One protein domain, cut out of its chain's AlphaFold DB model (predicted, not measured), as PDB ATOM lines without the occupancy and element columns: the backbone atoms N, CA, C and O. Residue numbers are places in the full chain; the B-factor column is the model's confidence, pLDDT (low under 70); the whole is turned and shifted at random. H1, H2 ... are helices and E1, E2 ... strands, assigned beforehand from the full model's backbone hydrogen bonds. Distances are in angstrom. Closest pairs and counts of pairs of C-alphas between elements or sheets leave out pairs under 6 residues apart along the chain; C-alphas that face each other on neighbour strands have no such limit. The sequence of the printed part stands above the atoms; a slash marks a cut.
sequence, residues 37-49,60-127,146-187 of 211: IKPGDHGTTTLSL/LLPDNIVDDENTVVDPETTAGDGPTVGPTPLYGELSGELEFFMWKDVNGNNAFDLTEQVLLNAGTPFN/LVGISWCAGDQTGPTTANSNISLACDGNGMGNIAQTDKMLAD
ATOM      1  N   ILE A  37     113.681 149.057 121.594       92.38
ATOM      2  CA  ILE A  37     113.521 148.227 122.792       92.38
ATOM      3  C   ILE A  37     114.884 148.018 123.450       92.38
ATOM      4  O   ILE A  37     115.885 147.812 122.767       92.38
ATOM      5  N   LYS A  38     114.925 148.070 124.782       92.31
ATOM      6  CA  LYS A  38     116.123 147.793 125.582       92.31
ATOM      7  C   LYS A  38     115.840 146.792 126.692       92.31
ATOM      8  O   LYS A  38     114.696 146.712 127.137       92.31
ATOM      9  N   PRO A  39     116.890 146.148 127.228       95.62
ATOM     10  CA  PRO A  39     116.780 145.343 128.435       95.62
ATOM     11  C   PRO A  39     116.007 146.065 129.547       95.62
ATOM     12  O   PRO A  39     116.335 147.196 129.926       95.62
ATOM     13  N   GLY A  40     114.961 145.411 130.049       94.25
ATOM     14  CA  GLY A  40     114.084 145.899 131.111       94.25
ATOM     15  C   GLY A  40     112.936 146.796 130.640       94.25
ATOM     16  O   GLY A  40     112.110 147.194 131.471       94.25
ATOM     17  N   ASP A  41     112.839 147.124 129.346       94.88
ATOM     18  CA  ASP A  41     111.612 147.706 128.802       94.88
ATOM     19  C   ASP A  41     110.474 146.682 128.913       94.88
ATOM     20  O   ASP A  41     110.640 145.496 128.648       94.88
ATOM     21  N   HIS A  42     109.311 147.144 129.357       93.81
ATOM     22  CA  HIS A  42     108.133 146.313 129.570       93.81
ATOM     23  C   HIS A  42     106.874 147.159 129.453       93.81
ATOM     24  O   HIS A  42     106.904 148.391 129.579       93.81
ATOM     25  N   GLY A  43     105.746 146.487 129.266       89.62
ATOM     26  CA  GLY A  43     104.448 147.133 129.222       89.62
ATOM     27  C   GLY A  43     103.313 146.145 129.411       89.62
ATOM     28  O   GLY A  43     103.490 144.934 129.294       89.62
ATOM     29  N   THR A  44     102.136 146.693 129.693       89.00
ATOM     30  CA  THR A  44     100.906 145.923 129.862       89.00
ATOM     31  C   THR A  44      99.811 146.498 128.972       89.00
ATOM     32  O   THR A  44      99.660 147.715 128.863       89.00
ATOM     33  N   THR A  45      99.050 145.625 128.325       87.94
ATOM     34  CA  THR A  45      97.960 145.957 127.409       87.94
ATOM     35  C   THR A  45      96.746 145.105 127.754       87.94
ATOM     36  O   THR A  45      96.880 143.910 127.994       87.94
ATOM     37  N   THR A  46      95.560 145.709 127.758       88.81
ATOM     38  CA  THR A  46      94.291 144.989 127.911       88.81
ATOM     39  C   THR A  46      93.610 144.881 126.552       88.81
ATOM     40  O   THR A  46      93.393 145.896 125.891       88.81
ATOM     41  N   LEU A  47      93.244 143.668 126.141       89.06
ATOM     42  CA  LEU A  47      92.414 143.415 124.966       89.06
ATOM     43  C   LEU A  47      90.982 143.108 125.393       89.06
ATOM     44  O   LEU A  47      90.760 142.223 126.218       89.06
ATOM     45  N   SER A  48      90.007 143.805 124.811       88.31
ATOM     46  CA  SER A  48      88.587 143.507 124.998       88.31
ATOM     47  C   SER A  48      88.056 142.655 123.850       88.31
ATOM     48  O   SER A  48      88.075 143.088 122.699       88.31
ATOM     49  N   LEU A  49      87.541 141.477 124.175       89.75
ATOM     50  CA  LEU A  49      86.904 140.548 123.252       89.75
ATOM     51  C   LEU A  49      85.384 140.636 123.398       89.75
ATOM     52  O   LEU A  49      84.856 140.581 124.514       89.75
ATOM     53  N   LEU A  60      94.198 133.430 120.786       90.31
ATOM     54  CA  LEU A  60      95.009 134.623 120.556       90.31
ATOM     55  C   LEU A  60      96.419 134.155 120.225       90.31
ATOM     56  O   LEU A  60      97.118 133.731 121.133       90.31
ATOM     57  N   LEU A  61      96.800 134.161 118.953       89.19
ATOM     58  CA  LEU A  61      98.002 133.498 118.442       89.19
ATOM     59  C   LEU A  61      98.872 134.517 117.694       89.19
ATOM     60  O   LEU A  61      98.325 135.280 116.898       89.19
ATOM     61  N   PRO A  62     100.200 134.551 117.892       89.94
ATOM     62  CA  PRO A  62     101.065 135.257 116.963       89.94
ATOM     63  C   PRO A  62     101.166 134.473 115.653       89.94
ATOM     64  O   PRO A  62     101.136 133.242 115.665       89.94
ATOM     65  N   ASP A  63     101.312 135.179 114.542       88.62
ATOM     66  CA  ASP A  63     101.524 134.615 113.209       88.62
ATOM     67  C   ASP A  63     102.482 135.497 112.392       88.62
ATOM     68  O   ASP A  63     102.834 136.596 112.828       88.62
ATOM     69  N   ASN A  64     102.933 135.016 111.228       88.69
ATOM     70  CA  ASN A  64     103.816 135.743 110.306       88.69
ATOM     71  C   ASN A  64     105.014 136.393 111.020       88.69
ATOM     72  O   ASN A  64     105.378 137.537 110.744       88.69
ATOM     73  N   ILE A  65     105.611 135.658 111.965       88.56
ATOM     74  CA  ILE A  65     106.731 136.150 112.764       88.56
ATOM     75  C   ILE A  65     107.944 136.322 111.850       88.56
ATOM     76  O   ILE A  65     108.460 135.368 111.264       88.56
ATOM     77  N   VAL A  66     108.404 137.558 111.752       90.56
ATOM     78  CA  VAL A  66     109.617 137.968 111.061       90.56
ATOM     79  C   VAL A  66     110.589 138.457 112.121       90.56
ATOM     80  O   VAL A  66     110.333 139.475 112.757       90.56
ATOM     81  N   ASP A  67     111.686 137.726 112.296       92.00
ATOM     82  CA  ASP A  67     112.788 138.079 113.195       92.00
ATOM     83  C   ASP A  67     114.050 138.310 112.354       92.00
ATOM     84  O   ASP A  67     114.716 137.372 111.895       92.00
ATOM     85  N   ASP A  68     114.270 139.579 112.025       93.31
ATOM     86  CA  ASP A  68     115.304 140.047 111.112       93.31
ATOM     87  C   ASP A  68     116.541 140.489 111.893       93.31
ATOM     88  O   ASP A  68     116.442 141.370 112.750       93.31
ATOM     89  N   GLU A  69     117.700 139.993 111.465       93.25
ATOM     90  CA  GLU A  69     118.990 140.617 111.757       93.25
ATOM     91  C   GLU A  69     119.203 141.759 110.753       93.25
ATOM     92  O   GLU A  69     119.317 141.543 109.533       93.25
ATOM     93  N   ASN A  70     119.193 142.997 111.250       90.00
ATOM     94  CA  ASN A  70     119.330 144.187 110.415       90.00
ATOM     95  C   ASN A  70     120.796 144.487 110.094       90.00
ATOM     96  O   ASN A  70     121.161 144.641 108.921       90.00
ATOM     97  N   THR A  71     121.611 144.663 111.132       92.19
ATOM     98  CA  THR A  71     123.024 145.014 111.032       92.19
ATOM     99  C   THR A  71     123.797 144.537 112.249       92.19
ATOM    100  O   THR A  71     123.768 145.195 113.279       92.19
ATOM    101  N   VAL A  72     124.695 143.587 112.039       93.00
ATOM    102  CA  VAL A  72     125.568 143.145 113.124       93.00
ATOM    103  C   VAL A  72     126.543 144.242 113.574       93.00
ATOM    104  O   VAL A  72     127.400 144.675 112.785       93.00
ATOM    105  N   VAL A  73     126.462 144.691 114.834       94.56
ATOM    106  CA  VAL A  73     127.417 145.663 115.418       94.56
ATOM    107  C   VAL A  73     128.409 145.041 116.411       94.56
ATOM    108  O   VAL A  73     128.283 143.896 116.840       94.56
ATOM    109  N   ASP A  74     129.452 145.798 116.788       95.00
ATOM    110  CA  ASP A  74     130.552 145.302 117.636       95.00
ATOM    111  C   ASP A  74     130.085 144.587 118.929       95.00
ATOM    112  O   ASP A  74     130.664 143.543 119.258       95.00
ATOM    113  N   PRO A  75     129.079 145.088 119.685       94.62
ATOM    114  CA  PRO A  75     128.534 144.375 120.841       94.62
ATOM    115  C   PRO A  75     127.964 142.985 120.530       94.62
ATOM    116  O   PRO A  75     128.189 142.072 121.326       94.62
ATOM    117  N   GLU A  76     127.283 142.819 119.398       95.31
ATOM    118  CA  GLU A  76     126.651 141.565 118.954       95.31
ATOM    119  C   GLU A  76     127.726 140.566 118.525       95.31
ATOM    120  O   GLU A  76     127.826 139.467 119.074       95.31
ATOM    121  N   THR A  77     128.672 141.011 117.688       94.19
ATOM    122  CA  THR A  77     129.840 140.200 117.303       94.19
ATOM    123  C   THR A  77     130.649 139.759 118.528       94.19
ATOM    124  O   THR A  77     131.144 138.633 118.593       94.19
ATOM    125  N   THR A  78     130.796 140.635 119.530       95.94
ATOM    126  CA  THR A  78     131.490 140.304 120.788       95.94
ATOM    127  C   THR A  78     130.717 139.272 121.611       95.94
ATOM    128  O   THR A  78     131.335 138.451 122.292       95.94
ATOM    129  N   ALA A  79     129.385 139.308 121.551       94.38
ATOM    130  CA  ALA A  79     128.500 138.342 122.193       94.38
ATOM    131  C   ALA A  79     128.397 137.010 121.426       94.38
ATOM    132  O   ALA A  79     127.915 136.027 121.987       94.38
ATOM    133  N   GLY A  80     128.951 136.943 120.213       92.56
ATOM    134  CA  GLY A  80     129.071 135.723 119.421       92.56
ATOM    135  C   GLY A  80     128.069 135.617 118.280       92.56
ATOM    136  O   GLY A  80     127.988 134.544 117.680       92.56
ATOM    137  N   ASP A  81     127.356 136.698 117.976       92.19
ATOM    138  CA  ASP A  81     126.477 136.743 116.822       92.19
ATOM    139  C   ASP A  81     127.274 136.661 115.496       92.19
ATOM    140  O   ASP A  81     128.442 137.072 115.386       92.19
ATOM    141  N   GLY A  82     126.676 135.993 114.513       86.12
ATOM    142  CA  GLY A  82     127.245 135.727 113.204       86.12
ATOM    143  C   GLY A  82     126.974 136.869 112.227       86.12
ATOM    144  O   GLY A  82     125.956 137.520 112.298       86.12
ATOM    145  N   PRO A  83     127.809 137.076 111.196       84.38
ATOM    146  CA  PRO A  83     127.712 138.240 110.303       84.38
ATOM    147  C   PRO A  83     126.520 138.199 109.319       84.38
ATOM    148  O   PRO A  83     126.556 138.870 108.283       84.38
ATOM    149  N   THR A  84     125.534 137.327 109.540       85.25
ATOM    150  CA  THR A  84     124.481 137.031 108.563       85.25
ATOM    151  C   THR A  84     123.309 137.972 108.766       85.25
ATOM    152  O   THR A  84     122.502 137.763 109.651       85.25
ATOM    153  N   VAL A  85     123.187 138.959 107.884       86.69
ATOM    154  CA  VAL A  85     122.055 139.892 107.875       86.69
ATOM    155  C   VAL A  85     120.953 139.428 106.925       86.69
ATOM    156  O   VAL A  85     121.238 138.896 105.843       86.69
ATOM    157  N   GLY A  86     119.700 139.714 107.271       79.19
ATOM    158  CA  GLY A  86     118.559 139.578 106.372       79.19
ATOM    159  C   GLY A  86     117.330 138.905 106.984       79.19
ATOM    160  O   GLY A  86     117.354 138.462 108.129       79.19
ATOM    161  N   PRO A  87     116.247 138.809 106.194       72.50
ATOM    162  CA  PRO A  87     115.025 138.162 106.627       72.50
ATOM    163  C   PRO A  87     115.097 136.655 106.414       72.50
ATOM    164  O   PRO A  87     115.379 136.199 105.306       72.50
ATOM    165  N   THR A  88     114.717 135.891 107.439       58.69
ATOM    166  CA  THR A  88     114.495 134.432 107.423       58.69
ATOM    167  C   THR A  88     115.691 133.538 107.031       58.69
ATOM    168  O   THR A  88     116.319 133.742 105.993       58.69
ATOM    169  N   PRO A  89     115.983 132.473 107.807       59.66
ATOM    170  CA  PRO A  89     115.091 131.747 108.709       59.66
ATOM    171  C   PRO A  89     115.298 132.146 110.184       59.66
ATOM    172  O   PRO A  89     115.911 131.386 110.923       59.66
ATOM    173  N   LEU A  90     114.751 133.303 110.592       67.56
ATOM    174  CA  LEU A  90     114.931 133.939 111.902       67.56
ATOM    175  C   LEU A  90     116.415 134.170 112.201       67.56
ATOM    176  O   LEU A  90     117.012 133.457 113.000       67.56
ATOM    177  N   TYR A  91     117.029 135.086 111.448       84.25
ATOM    178  CA  TYR A  91     118.426 135.439 111.699       84.25
ATOM    179  C   TYR A  91     118.578 136.363 112.903       84.25
ATOM    180  O   TYR A  91     119.662 136.370 113.454       84.25
ATOM    181  N   GLY A  92     117.525 137.096 113.282       90.88
ATOM    182  CA  GLY A  92     117.508 137.849 114.532       90.88
ATOM    183  C   GLY A  92     117.106 136.978 115.722       90.88
ATOM    184  O   GLY A  92     116.495 135.914 115.565       90.88
ATOM    185  N   GLU A  93     117.420 137.463 116.916       93.25
ATOM    186  CA  GLU A  93     117.130 136.848 118.206       93.25
ATOM    187  C   GLU A  93     116.090 137.609 119.039       93.25
ATOM    188  O   GLU A  93     115.651 137.105 120.079       93.25
ATOM    189  N   LEU A  94     115.655 138.798 118.611       94.31
ATOM    190  CA  LEU A  94     114.773 139.652 119.413       94.31
ATOM    191  C   LEU A  94     113.454 138.970 119.811       94.31
ATOM    192  O   LEU A  94     112.975 139.191 120.923       94.31
ATOM    193  N   SER A  95     112.861 138.120 118.967       93.69
ATOM    194  CA  SER A  95     111.642 137.383 119.349       93.69
ATOM    195  C   SER A  95     111.867 136.375 120.485       93.69
ATOM    196  O   SER A  95     110.920 136.028 121.192       93.69
ATOM    197  N   GLY A  96     113.100 135.900 120.671       93.75
ATOM    198  CA  GLY A  96     113.487 135.037 121.786       93.75
ATOM    199  C   GLY A  96     113.753 135.803 123.081       93.75
ATOM    200  O   GLY A  96     113.584 135.240 124.155       93.75
ATOM    201  N   GLU A  97     114.119 137.080 122.978       95.25
ATOM    202  CA  GLU A  97     114.457 137.944 124.119       95.25
ATOM    203  C   GLU A  97     113.261 138.753 124.653       95.25
ATOM    204  O   GLU A  97     113.367 139.482 125.643       95.25
ATOM    205  N   LEU A  98     112.112 138.657 123.982       95.75
ATOM    206  CA  LEU A  98     110.856 139.250 124.420       95.75
ATOM    207  C   LEU A  98     109.976 138.181 125.070       95.75
ATOM    208  O   LEU A  98     109.417 137.329 124.381       95.75
ATOM    209  N   GLU A  99     109.802 138.260 126.385       96.44
ATOM    210  CA  GLU A  99     108.979 137.327 127.152       96.44
ATOM    211  C   GLU A  99     107.596 137.903 127.472       96.44
ATOM    212  O   GLU A  99     107.438 139.086 127.793       96.44
ATOM    213  N   PHE A 100     106.573 137.054 127.397       95.88
ATOM    214  CA  PHE A 100     105.170 137.427 127.525       95.88
ATOM    215  C   PHE A 100     104.451 136.632 128.617       95.88
ATOM    216  O   PHE A 100     104.753 135.473 128.886       95.88
ATOM    217  N   PHE A 101     103.436 137.274 129.193       95.62
ATOM    218  CA  PHE A 101     102.465 136.712 130.123       95.62
ATOM    219  C   PHE A 101     101.066 137.158 129.705       95.62
ATOM    220  O   PHE A 101     100.855 138.338 129.412       95.62
ATOM    221  N   MET A 102     100.098 136.242 129.714       95.06
ATOM    222  CA  MET A 102      98.706 136.559 129.393       95.06
ATOM    223  C   MET A 102      97.763 135.948 130.417       95.06
ATOM    224  O   MET A 102      97.934 134.800 130.834       95.06
ATOM    225  N   TRP A 103      96.725 136.690 130.786       93.75
ATOM    226  CA  TRP A 103      95.709 136.229 131.723       93.75
ATOM    227  C   TRP A 103      94.323 136.742 131.351       93.75
ATOM    228  O   TRP A 103      94.166 137.736 130.643       93.75
ATOM    229  N   LYS A 104      93.299 136.051 131.845       92.75
ATOM    230  CA  LYS A 104      91.915 136.513 131.769       92.75
ATOM    231  C   LYS A 104      91.654 137.483 132.920       92.75
ATOM    232  O   LYS A 104      91.456 137.032 134.046       92.75
ATOM    233  N   ASP A 105      91.641 138.777 132.616       91.62
ATOM    234  CA  ASP A 105      91.402 139.855 133.580       91.62
ATOM    235  C   ASP A 105      89.895 139.958 133.866       91.62
ATOM    236  O   ASP A 105      89.118 140.523 133.097       91.62
ATOM    237  N   VAL A 106      89.426 139.323 134.937       89.12
ATOM    238  CA  VAL A 106      87.978 139.208 135.192       89.12
ATOM    239  C   VAL A 106      87.400 140.439 135.877       89.12
ATOM    240  O   VAL A 106      86.177 140.600 135.895       89.12
ATOM    241  N   ASN A 107      88.247 141.278 136.472       87.00
ATOM    242  CA  ASN A 107      87.815 142.464 137.206       87.00
ATOM    243  C   ASN A 107      88.193 143.782 136.512       87.00
ATOM    244  O   ASN A 107      87.715 144.836 136.935       87.00
ATOM    245  N   GLY A 108      88.973 143.715 135.432       85.62
ATOM    246  CA  GLY A 108      89.344 144.854 134.608       85.62
ATOM    247  C   GLY A 108      90.286 145.823 135.311       85.62
ATOM    248  O   GLY A 108      90.183 147.034 135.121       85.62
ATOM    249  N   ASN A 109      91.156 145.346 136.196       85.12
ATOM    250  CA  ASN A 109      92.112 146.215 136.883       85.12
ATOM    251  C   ASN A 109      93.455 146.321 136.141       85.12
ATOM    252  O   ASN A 109      94.315 147.094 136.576       85.12
ATOM    253  N   ASN A 110      93.623 145.599 135.024       84.69
ATOM    254  CA  ASN A 110      94.865 145.498 134.263       84.69
ATOM    255  C   ASN A 110      96.059 145.033 135.121       84.69
ATOM    256  O   ASN A 110      97.200 145.456 134.923       84.69
ATOM    257  N   ALA A 111      95.791 144.171 136.097       88.25
ATOM    258  CA  ALA A 111      96.759 143.497 136.945       88.25
ATOM    259  C   ALA A 111      96.342 142.030 137.112       88.25
ATOM    260  O   ALA A 111      95.170 141.693 137.024       88.25
ATOM    261  N   PHE A 112      97.308 141.144 137.336       90.44
ATOM    262  CA  PHE A 112      96.985 139.744 137.593       90.44
ATOM    263  C   PHE A 112      96.573 139.529 139.045       90.44
ATOM    264  O   PHE A 112      97.322 139.866 139.968       90.44
ATOM    265  N   ASP A 113      95.437 138.867 139.232       89.19
ATOM    266  CA  ASP A 113      94.944 138.425 140.529       89.19
ATOM    267  C   ASP A 113      95.020 136.902 140.700       89.19
ATOM    268  O   ASP A 113      94.853 136.118 139.773       89.19
ATOM    269  N   LEU A 114      95.198 136.456 141.947       85.94
ATOM    270  CA  LEU A 114      95.373 135.040 142.317       85.94
ATOM    271  C   LEU A 114      94.314 134.082 141.742       85.94
ATOM    272  O   LEU A 114      94.603 132.900 141.546       85.94
ATOM    273  N   THR A 115      93.090 134.566 141.530       86.12
ATOM    274  CA  THR A 115      91.952 133.769 141.048       86.12
ATOM    275  C   THR A 115      91.789 133.786 139.532       86.12
ATOM    276  O   THR A 115      90.863 133.158 139.018       86.12
ATOM    277  N   GLU A 116      92.631 134.525 138.820       91.12
ATOM    278  CA  GLU A 116      92.528 134.689 137.378       91.12
ATOM    279  C   GLU A 116      93.189 133.541 136.630       91.12
ATOM    280  O   GLU A 116      94.136 132.893 137.087       91.12
ATOM    281  N   GLN A 117      92.629 133.252 135.460       90.75
ATOM    282  CA  GLN A 117      93.129 132.194 134.602       90.75
ATOM    283  C   GLN A 117      94.378 132.690 133.876       90.75
ATOM    284  O   GLN A 117      94.312 133.676 133.144       90.75
ATOM    285  N   VAL A 118      95.483 131.964 134.031       92.19
ATOM    286  CA  VAL A 118      96.669 132.114 133.181       92.19
ATOM    287  C   VAL A 118      96.354 131.542 131.797       92.19
ATOM    288  O   VAL A 118      95.849 130.422 131.689       92.19
ATOM    289  N   LEU A 119      96.606 132.336 130.758       92.25
ATOM    290  CA  LEU A 119      96.414 131.980 129.348       92.25
ATOM    291  C   LEU A 119      97.739 131.704 128.638       92.25
ATOM    292  O   LEU A 119      97.765 130.904 127.711       92.25
ATOM    293  N   LEU A 120      98.801 132.373 129.090       93.38
ATOM    294  CA  LEU A 120     100.185 132.189 128.677       93.38
ATOM    295  C   LEU A 120     101.058 132.358 129.920       93.38
ATOM    296  O   LEU A 120     100.883 133.335 130.653       93.38
ATOM    297  N   ASN A 121     101.967 131.419 130.163       94.19
ATOM    298  CA  ASN A 121     102.837 131.427 131.337       94.19
ATOM    299  C   ASN A 121     103.788 132.622 131.320       94.19
ATOM    300  O   ASN A 121     104.283 132.992 130.261       94.19
ATOM    301  N   ALA A 122     104.062 133.212 132.485       95.25
ATOM    302  CA  ALA A 122     105.043 134.288 132.565       95.25
ATOM    303  C   ALA A 122     106.426 133.751 132.207       95.25
ATOM    304  O   ALA A 122     106.787 132.649 132.633       95.25
ATOM    305  N   GLY A 123     107.170 134.542 131.442       94.94
ATOM    306  CA  GLY A 123     108.464 134.128 130.922       94.94
ATOM    307  C   GLY A 123     108.388 133.296 129.645       94.94
ATOM    308  O   GLY A 123     109.321 132.562 129.355       94.94
ATOM    309  N   THR A 124     107.275 133.337 128.898       95.50
ATOM    310  CA  THR A 124     107.204 132.636 127.604       95.50
ATOM    311  C   THR A 124     107.820 133.514 126.510       95.50
ATOM    312  O   THR A 124     107.255 134.578 126.242       95.50
ATOM    313  N   PRO A 125     108.919 133.104 125.847       94.69
ATOM    314  CA  PRO A 125     109.478 133.844 124.716       94.69
ATOM    315  C   PRO A 125     108.457 134.002 123.590       94.69
ATOM    316  O   PRO A 125     107.668 133.088 123.330       94.69
ATOM    317  N   PHE A 126     108.469 135.134 122.886       93.69
ATOM    318  CA  PHE A 126     107.469 135.433 121.858       93.69
ATOM    319  C   PHE A 126     107.415 134.361 120.762       93.69
ATOM    320  O   PHE A 126     106.333 133.936 120.349       93.69
ATOM    321  N   ASN A 127     108.575 133.848 120.347       90.88
ATOM    322  CA  ASN A 127     108.679 132.765 119.363       90.88
ATOM    323  C   ASN A 127     108.185 131.385 119.853       90.88
ATOM    324  O   ASN A 127     108.142 130.445 119.061       90.88
ATOM    325  N   LEU A 146      87.986 140.403 128.998       90.38
ATOM    326  CA  LEU A 146      89.255 141.115 128.990       90.38
ATOM    327  C   LEU A 146      90.416 140.132 129.097       90.38
ATOM    328  O   LEU A 146      90.382 139.175 129.877       90.38
ATOM    329  N   VAL A 147      91.441 140.385 128.296       93.12
ATOM    330  CA  VAL A 147      92.713 139.673 128.332       93.12
ATOM    331  C   VAL A 147      93.799 140.679 128.660       93.12
ATOM    332  O   VAL A 147      94.021 141.619 127.899       93.12
ATOM    333  N   GLY A 148      94.466 140.485 129.793       92.81
ATOM    334  CA  GLY A 148      95.686 141.204 130.117       92.81
ATOM    335  C   GLY A 148      96.867 140.551 129.411       92.81
ATOM    336  O   GLY A 148      96.985 139.325 129.389       92.81
ATOM    337  N   ILE A 149      97.728 141.373 128.821       93.56
ATOM    338  CA  ILE A 149      98.963 140.964 128.156       93.56
ATOM    339  C   ILE A 149     100.082 141.805 128.736       93.56
ATOM    340  O   ILE A 149     100.021 143.031 128.689       93.56
ATOM    341  N   SER A 150     101.115 141.160 129.255       94.25
ATOM    342  CA  SER A 150     102.326 141.834 129.693       94.25
ATOM    343  C   SER A 150     103.527 141.287 128.953       94.25
ATOM    344  O   SER A 150     103.692 140.076 128.858       94.25
ATOM    345  N   TRP A 151     104.394 142.182 128.500       95.06
ATOM    346  CA  TRP A 151     105.639 141.838 127.820       95.06
ATOM    347  C   TRP A 151     106.839 142.404 128.576       95.06
ATOM    348  O   TRP A 151     106.711 143.400 129.297       95.06
ATOM    349  N   CYS A 152     107.987 141.760 128.426       96.44
ATOM    350  CA  CYS A 152     109.268 142.132 129.011       96.44
ATOM    351  C   CYS A 152     110.371 141.909 127.980       96.44
ATOM    352  O   CYS A 152     110.394 140.880 127.317       96.44
ATOM    353  N   ALA A 153     111.275 142.869 127.851       96.56
ATOM    354  CA  ALA A 153     112.540 142.686 127.162       96.56
ATOM    355  C   ALA A 153     113.569 142.161 128.170       96.56
ATOM    356  O   ALA A 153     114.099 142.938 128.972       96.56
ATOM    357  N   GLY A 154     113.796 140.848 128.154       95.00
ATOM    358  CA  GLY A 154     114.552 140.092 129.154       95.00
ATOM    359  C   GLY A 154     113.686 139.191 130.042       95.00
ATOM    360  O   GLY A 154     112.517 138.955 129.746       95.00
ATOM    361  N   ASP A 155     114.269 138.721 131.147       95.38
ATOM    362  CA  ASP A 155     113.682 137.727 132.041       95.38
ATOM    363  C   ASP A 155     112.438 138.300 132.742       95.38
ATOM    364  O   ASP A 155     112.476 139.269 133.522       95.38
ATOM    365  N   GLN A 156     111.311 137.649 132.486       95.69
ATOM    366  CA  GLN A 156     110.026 137.895 133.100       95.69
ATOM    367  C   GLN A 156     109.755 136.822 134.153       95.69
ATOM    368  O   GLN A 156     109.563 135.640 133.876       95.69
ATOM    369  N   THR A 157     109.653 137.251 135.406       93.94
ATOM    370  CA  THR A 157     109.215 136.377 136.497       93.94
ATOM    371  C   THR A 157     107.751 136.631 136.800       93.94
ATOM    372  O   THR A 157     107.293 137.772 136.787       93.94
ATOM    373  N   GLY A 158     106.990 135.574 137.079       92.75
ATOM    374  CA  GLY A 158     105.569 135.723 137.348       92.75
ATOM    375  C   GLY A 158     104.819 134.402 137.505       92.75
ATOM    376  O   GLY A 158     105.419 133.349 137.747       92.75
ATOM    377  N   PRO A 159     103.484 134.451 137.408       90.38
ATOM    378  CA  PRO A 159     102.626 133.276 137.449       90.38
ATOM    379  C   PRO A 159     102.845 132.348 136.245       90.38
ATOM    380  O   PRO A 159     102.744 132.763 135.097       90.38
ATOM    381  N   THR A 160     103.050 131.059 136.511       85.56
ATOM    382  CA  THR A 160     103.034 129.983 135.495       85.56
ATOM    383  C   THR A 160     101.861 129.019 135.683       85.56
ATOM    384  O   THR A 160     101.719 128.019 134.995       85.56
ATOM    385  N   THR A 161     101.025 129.273 136.689       75.44
ATOM    386  CA  THR A 161      99.792 128.534 136.969       75.44
ATOM    387  C   THR A 161      98.828 129.452 137.715       75.44
ATOM    388  O   THR A 161      99.244 130.410 138.378       75.44
ATOM    389  N   ALA A 162      97.533 129.144 137.644       63.97
ATOM    390  CA  ALA A 162      96.536 129.788 138.494       63.97
ATOM    391  C   ALA A 162      96.861 129.557 139.984       63.97
ATOM    392  O   ALA A 162      97.301 128.470 140.369       63.97
ATOM    393  N   ASN A 163      96.579 130.546 140.840       62.41
ATOM    394  CA  ASN A 163      96.921 130.575 142.273       62.41
ATOM    395  C   ASN A 163      98.419 130.737 142.608       62.41
ATOM    396  O   ASN A 163      98.816 130.493 143.751       62.41
ATOM    397  N   SER A 164      99.253 131.169 141.658       72.88
ATOM    398  CA  SER A 164     100.608 131.632 141.975       72.88
ATOM    399  C   SER A 164     100.557 133.002 142.657       72.88
ATOM    400  O   SER A 164      99.887 133.916 142.185       72.88
ATOM    401  N   ASN A 165     101.280 133.158 143.768       74.88
ATOM    402  CA  ASN A 165     101.427 134.429 144.486       74.88
ATOM    403  C   ASN A 165     102.678 135.216 144.061       74.88
ATOM    404  O   ASN A 165     103.095 136.136 144.767       74.88
ATOM    405  N   ILE A 166     103.302 134.825 142.948       85.56
ATOM    406  CA  ILE A 166     104.475 135.497 142.399       85.56
ATOM    407  C   ILE A 166     103.992 136.715 141.617       85.56
ATOM    408  O   ILE A 166     103.239 136.587 140.655       85.56
ATOM    409  N   SER A 167     104.413 137.900 142.052       86.81
ATOM    410  CA  SER A 167     104.157 139.136 141.318       86.81
ATOM    411  C   SER A 167     104.910 139.136 139.996       86.81
ATOM    412  O   SER A 167     106.047 138.676 139.933       86.81
ATOM    413  N   LEU A 168     104.278 139.696 138.971       91.19
ATOM    414  CA  LEU A 168     104.920 139.898 137.687       91.19
ATOM    415  C   LEU A 168     106.061 140.916 137.821       91.19
ATOM    416  O   LEU A 168     105.871 141.993 138.393       91.19
ATOM    417  N   ALA A 169     107.234 140.583 137.295       93.19
ATOM    418  CA  ALA A 169     108.381 141.474 137.241       93.19
ATOM    419  C   ALA A 169     109.193 141.233 135.968       93.19
ATOM    420  O   ALA A 169     109.299 140.105 135.498       93.19
ATOM    421  N   CYS A 170     109.777 142.312 135.457       95.44
ATOM    422  CA  CYS A 170     110.710 142.324 134.340       95.44
ATOM    423  C   CYS A 170     112.018 142.920 134.852       95.44
ATOM    424  O   CYS A 170     112.012 144.061 135.331       95.44
ATOM    425  N   ASP A 171     113.109 142.161 134.825       93.75
ATOM    426  CA  ASP A 171     114.392 142.631 135.358       93.75
ATOM    427  C   ASP A 171     115.412 143.001 134.268       93.75
ATOM    428  O   ASP A 171     116.419 143.647 134.570       93.75
ATOM    429  N   GLY A 172     115.116 142.668 133.008       93.06
ATOM    430  CA  GLY A 172     115.977 142.938 131.863       93.06
ATOM    431  C   GLY A 172     117.223 142.061 131.783       93.06
ATOM    432  O   GLY A 172     118.035 142.262 130.884       93.06
ATOM    433  N   ASN A 173     117.402 141.109 132.700       93.75
ATOM    434  CA  ASN A 173     118.389 140.046 132.534       93.75
ATOM    435  C   ASN A 173     117.942 139.116 131.396       93.75
ATOM    436  O   ASN A 173     116.896 139.336 130.803       93.75
ATOM    437  N   GLY A 174     118.749 138.130 131.017       88.94
ATOM    438  CA  GLY A 174     118.426 137.260 129.878       88.94
ATOM    439  C   GLY A 174     118.690 137.923 128.527       88.94
ATOM    440  O   GLY A 174     119.490 137.380 127.772       88.94
ATOM    441  N   MET A 175     118.163 139.140 128.306       93.50
ATOM    442  CA  MET A 175     118.335 139.906 127.067       93.50
ATOM    443  C   MET A 175     119.804 140.221 126.806       93.50
ATOM    444  O   MET A 175     120.400 141.140 127.386       93.50
ATOM    445  N   GLY A 176     120.394 139.419 125.926       87.94
ATOM    446  CA  GLY A 176     121.791 139.507 125.564       87.94
ATOM    447  C   GLY A 176     122.092 140.673 124.633       87.94
ATOM    448  O   GLY A 176     121.225 141.332 124.069       87.94
ATOM    449  N   ASN A 177     123.387 140.889 124.421       94.38
ATOM    450  CA  ASN A 177     123.848 141.829 123.409       94.38
ATOM    451  C   ASN A 177     123.629 141.323 121.978       94.38
ATOM    452  O   ASN A 177     123.900 142.117 121.090       94.38
ATOM    453  N   ILE A 178     123.235 140.056 121.775       93.81
ATOM    454  CA  ILE A 178     123.052 139.444 120.449       93.81
ATOM    455  C   ILE A 178     121.846 140.038 119.715       93.81
ATOM    456  O   ILE A 178     121.996 140.434 118.580       93.81
ATOM    457  N   ALA A 179     120.736 140.296 120.412       93.69
ATOM    458  CA  ALA A 179     119.529 140.845 119.793       93.69
ATOM    459  C   ALA A 179     119.559 142.372 119.576       93.69
ATOM    460  O   ALA A 179     118.518 143.037 119.530       93.69
ATOM    461  N   GLN A 180     120.741 142.992 119.585       92.81
ATOM    462  CA  GLN A 180     120.831 144.431 119.346       92.81
ATOM    463  C   GLN A 180     120.644 144.714 117.854       92.81
ATOM    464  O   GLN A 180     120.987 143.921 117.001       92.81
ATOM    465  N   THR A 181     120.041 145.862 117.537       93.06
ATOM    466  CA  THR A 181     119.657 146.265 116.168       93.06
ATOM    467  C   THR A 181     118.646 145.375 115.443       93.06
ATOM    468  O   THR A 181     118.048 145.859 114.478       93.06
ATOM    469  N   ASP A 182     118.383 144.170 115.938       93.44
ATOM    470  CA  ASP A 182     117.348 143.261 115.466       93.44
ATOM    471  C   ASP A 182     115.960 143.873 115.395       93.44
ATOM    472  O   ASP A 182     115.615 144.878 116.035       93.44
ATOM    473  N   LYS A 183     115.128 143.224 114.588       92.69
ATOM    474  CA  LYS A 183     113.750 143.627 114.365       92.69
ATOM    475  C   LYS A 183     112.826 142.425 114.364       92.69
ATOM    476  O   LYS A 183     112.900 141.578 113.484       92.69
ATOM    477  N   MET A 184     111.837 142.492 115.248       92.19
ATOM    478  CA  MET A 184     110.700 141.587 115.259       92.19
ATOM    479  C   MET A 184     109.455 142.280 114.690       92.19
ATOM    480  O   MET A 184     109.128 143.415 115.052       92.19
ATOM    481  N   LEU A 185     108.763 141.597 113.783       92.12
ATOM    482  CA  LEU A 185     107.407 141.905 113.337       92.12
ATOM    483  C   LEU A 185     106.569 140.635 113.446       92.12
ATOM    484  O   LEU A 185     107.055 139.555 113.131       92.12
ATOM    485  N   ALA A 186     105.312 140.765 113.841       90.94
ATOM    486  CA  ALA A 186     104.382 139.649 113.862       90.94
ATOM    487  C   ALA A 186     102.947 140.153 113.744       90.94
ATOM    488  O   ALA A 186     102.630 141.266 114.179       90.94
ATOM    489  N   ASP A 187     102.089 139.301 113.207       90.69
ATOM    490  CA  ASP A 187     100.649 139.471 113.278       90.69
ATOM    491  C   ASP A 187     100.148 138.913 114.612       90.69
ATOM    492  O   ASP A 187     100.622 137.884 115.089       90.69
TER     493      ASP A 187
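What this domain is: This is residues 37 to 49, 60 to 127 and 146 to 187 of the 211 residues of an uncharacterized protein of Parcubacteria group bacterium GW2011_GWF2_44_8b (UniProt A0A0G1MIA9). A twisted slab of four strands, E1, E5, E3 and E4, is set across a gap from a two-strand ribbon, E2 and E6, which runs over one face of it; the short helix H2 bridges the two near one end of the slab. The loop of residues 156 to 170 folds over the slab's other face, and H1 lies with its loops at one end of the long axis. The printed part has 123 residues, with E1, E2, H1, H2, E3, E4, E5 and E6 along the chain; the larger sheet has the order E1, E5, E3, E4, and both sheets are antiparallel. The class is mostly strand, though under half of the residues are in named elements. The whole is compact, with a radius of gyration of the C-alphas of 15.7 A, but elongated, spanning 48 by 27 by 18 A.

Where its parts are: Find C-alpha 42 at (108.133, 146.313, 129.570); from there E1 runs 22.9 A to residue 49. Next look at E2, residues 60 to 68, 23.0 A long, which bends by 55 degrees at residue 64. H1 is residues 74 to 79, with C-alpha 74 at (130.552, 145.302, 117.636), and H2 is residues 94 to 97. E3, residues 98 to 105, is 21.5 A long; E4, residues 117 to 125, is 19.2 A long and bends by 56 degrees at residue 122. E5, residues 146 to 153, is 23.4 A long, and E6, residues 183 to 187, is 13.8 A long and ends at C-alpha 187, (100.649, 139.471, 113.278).

How they stand to each other: Begin with the larger sheet, whose edge strands are E1 and E4. Between E1 and E5, N 45 and O 149 are 2.8 A apart, within hydrogen-bond range. Between E5 and E3, look at N 101 and O 150, 2.8 A. E3 and E4 form a hairpin, with N 100 and O 124 at 2.8 A. In the other sheet, E2 and E6 have N 66 and O 185 at 2.8 A. E2 and E6 are each apart from E1, E3, E4 and E5. H2 is on the larger sheet but only grazes it, with residues 94 to 97; its closest C-alphas to E4 are Gly 96 and Pro 125, 5.1 A, and to E6 Ser 95 and Met 184, 5.9 A. H1 is not on the larger sheet. In H1 every O i to N i+4 pair is within hydrogen-bond range; H2 is too short for such a pair.

The domain as a whole: The two C-alphas farthest apart, those of Pro 83 and Asn 107, are 48.3 A apart. Residues 50 to 59 are not printed, a gap of 10.4 A from C-alpha 49 to C-alpha 60; residues 128 to 145 are not printed either, a gap of 23.2 A from C-alpha 127 to C-alpha 146. The long links are H1 to H2, E3 to E4 and E5 to E6. The mean pLDDT of the printed part is 89.9, and residues 88 to 90 and 162 to 163 are under 70.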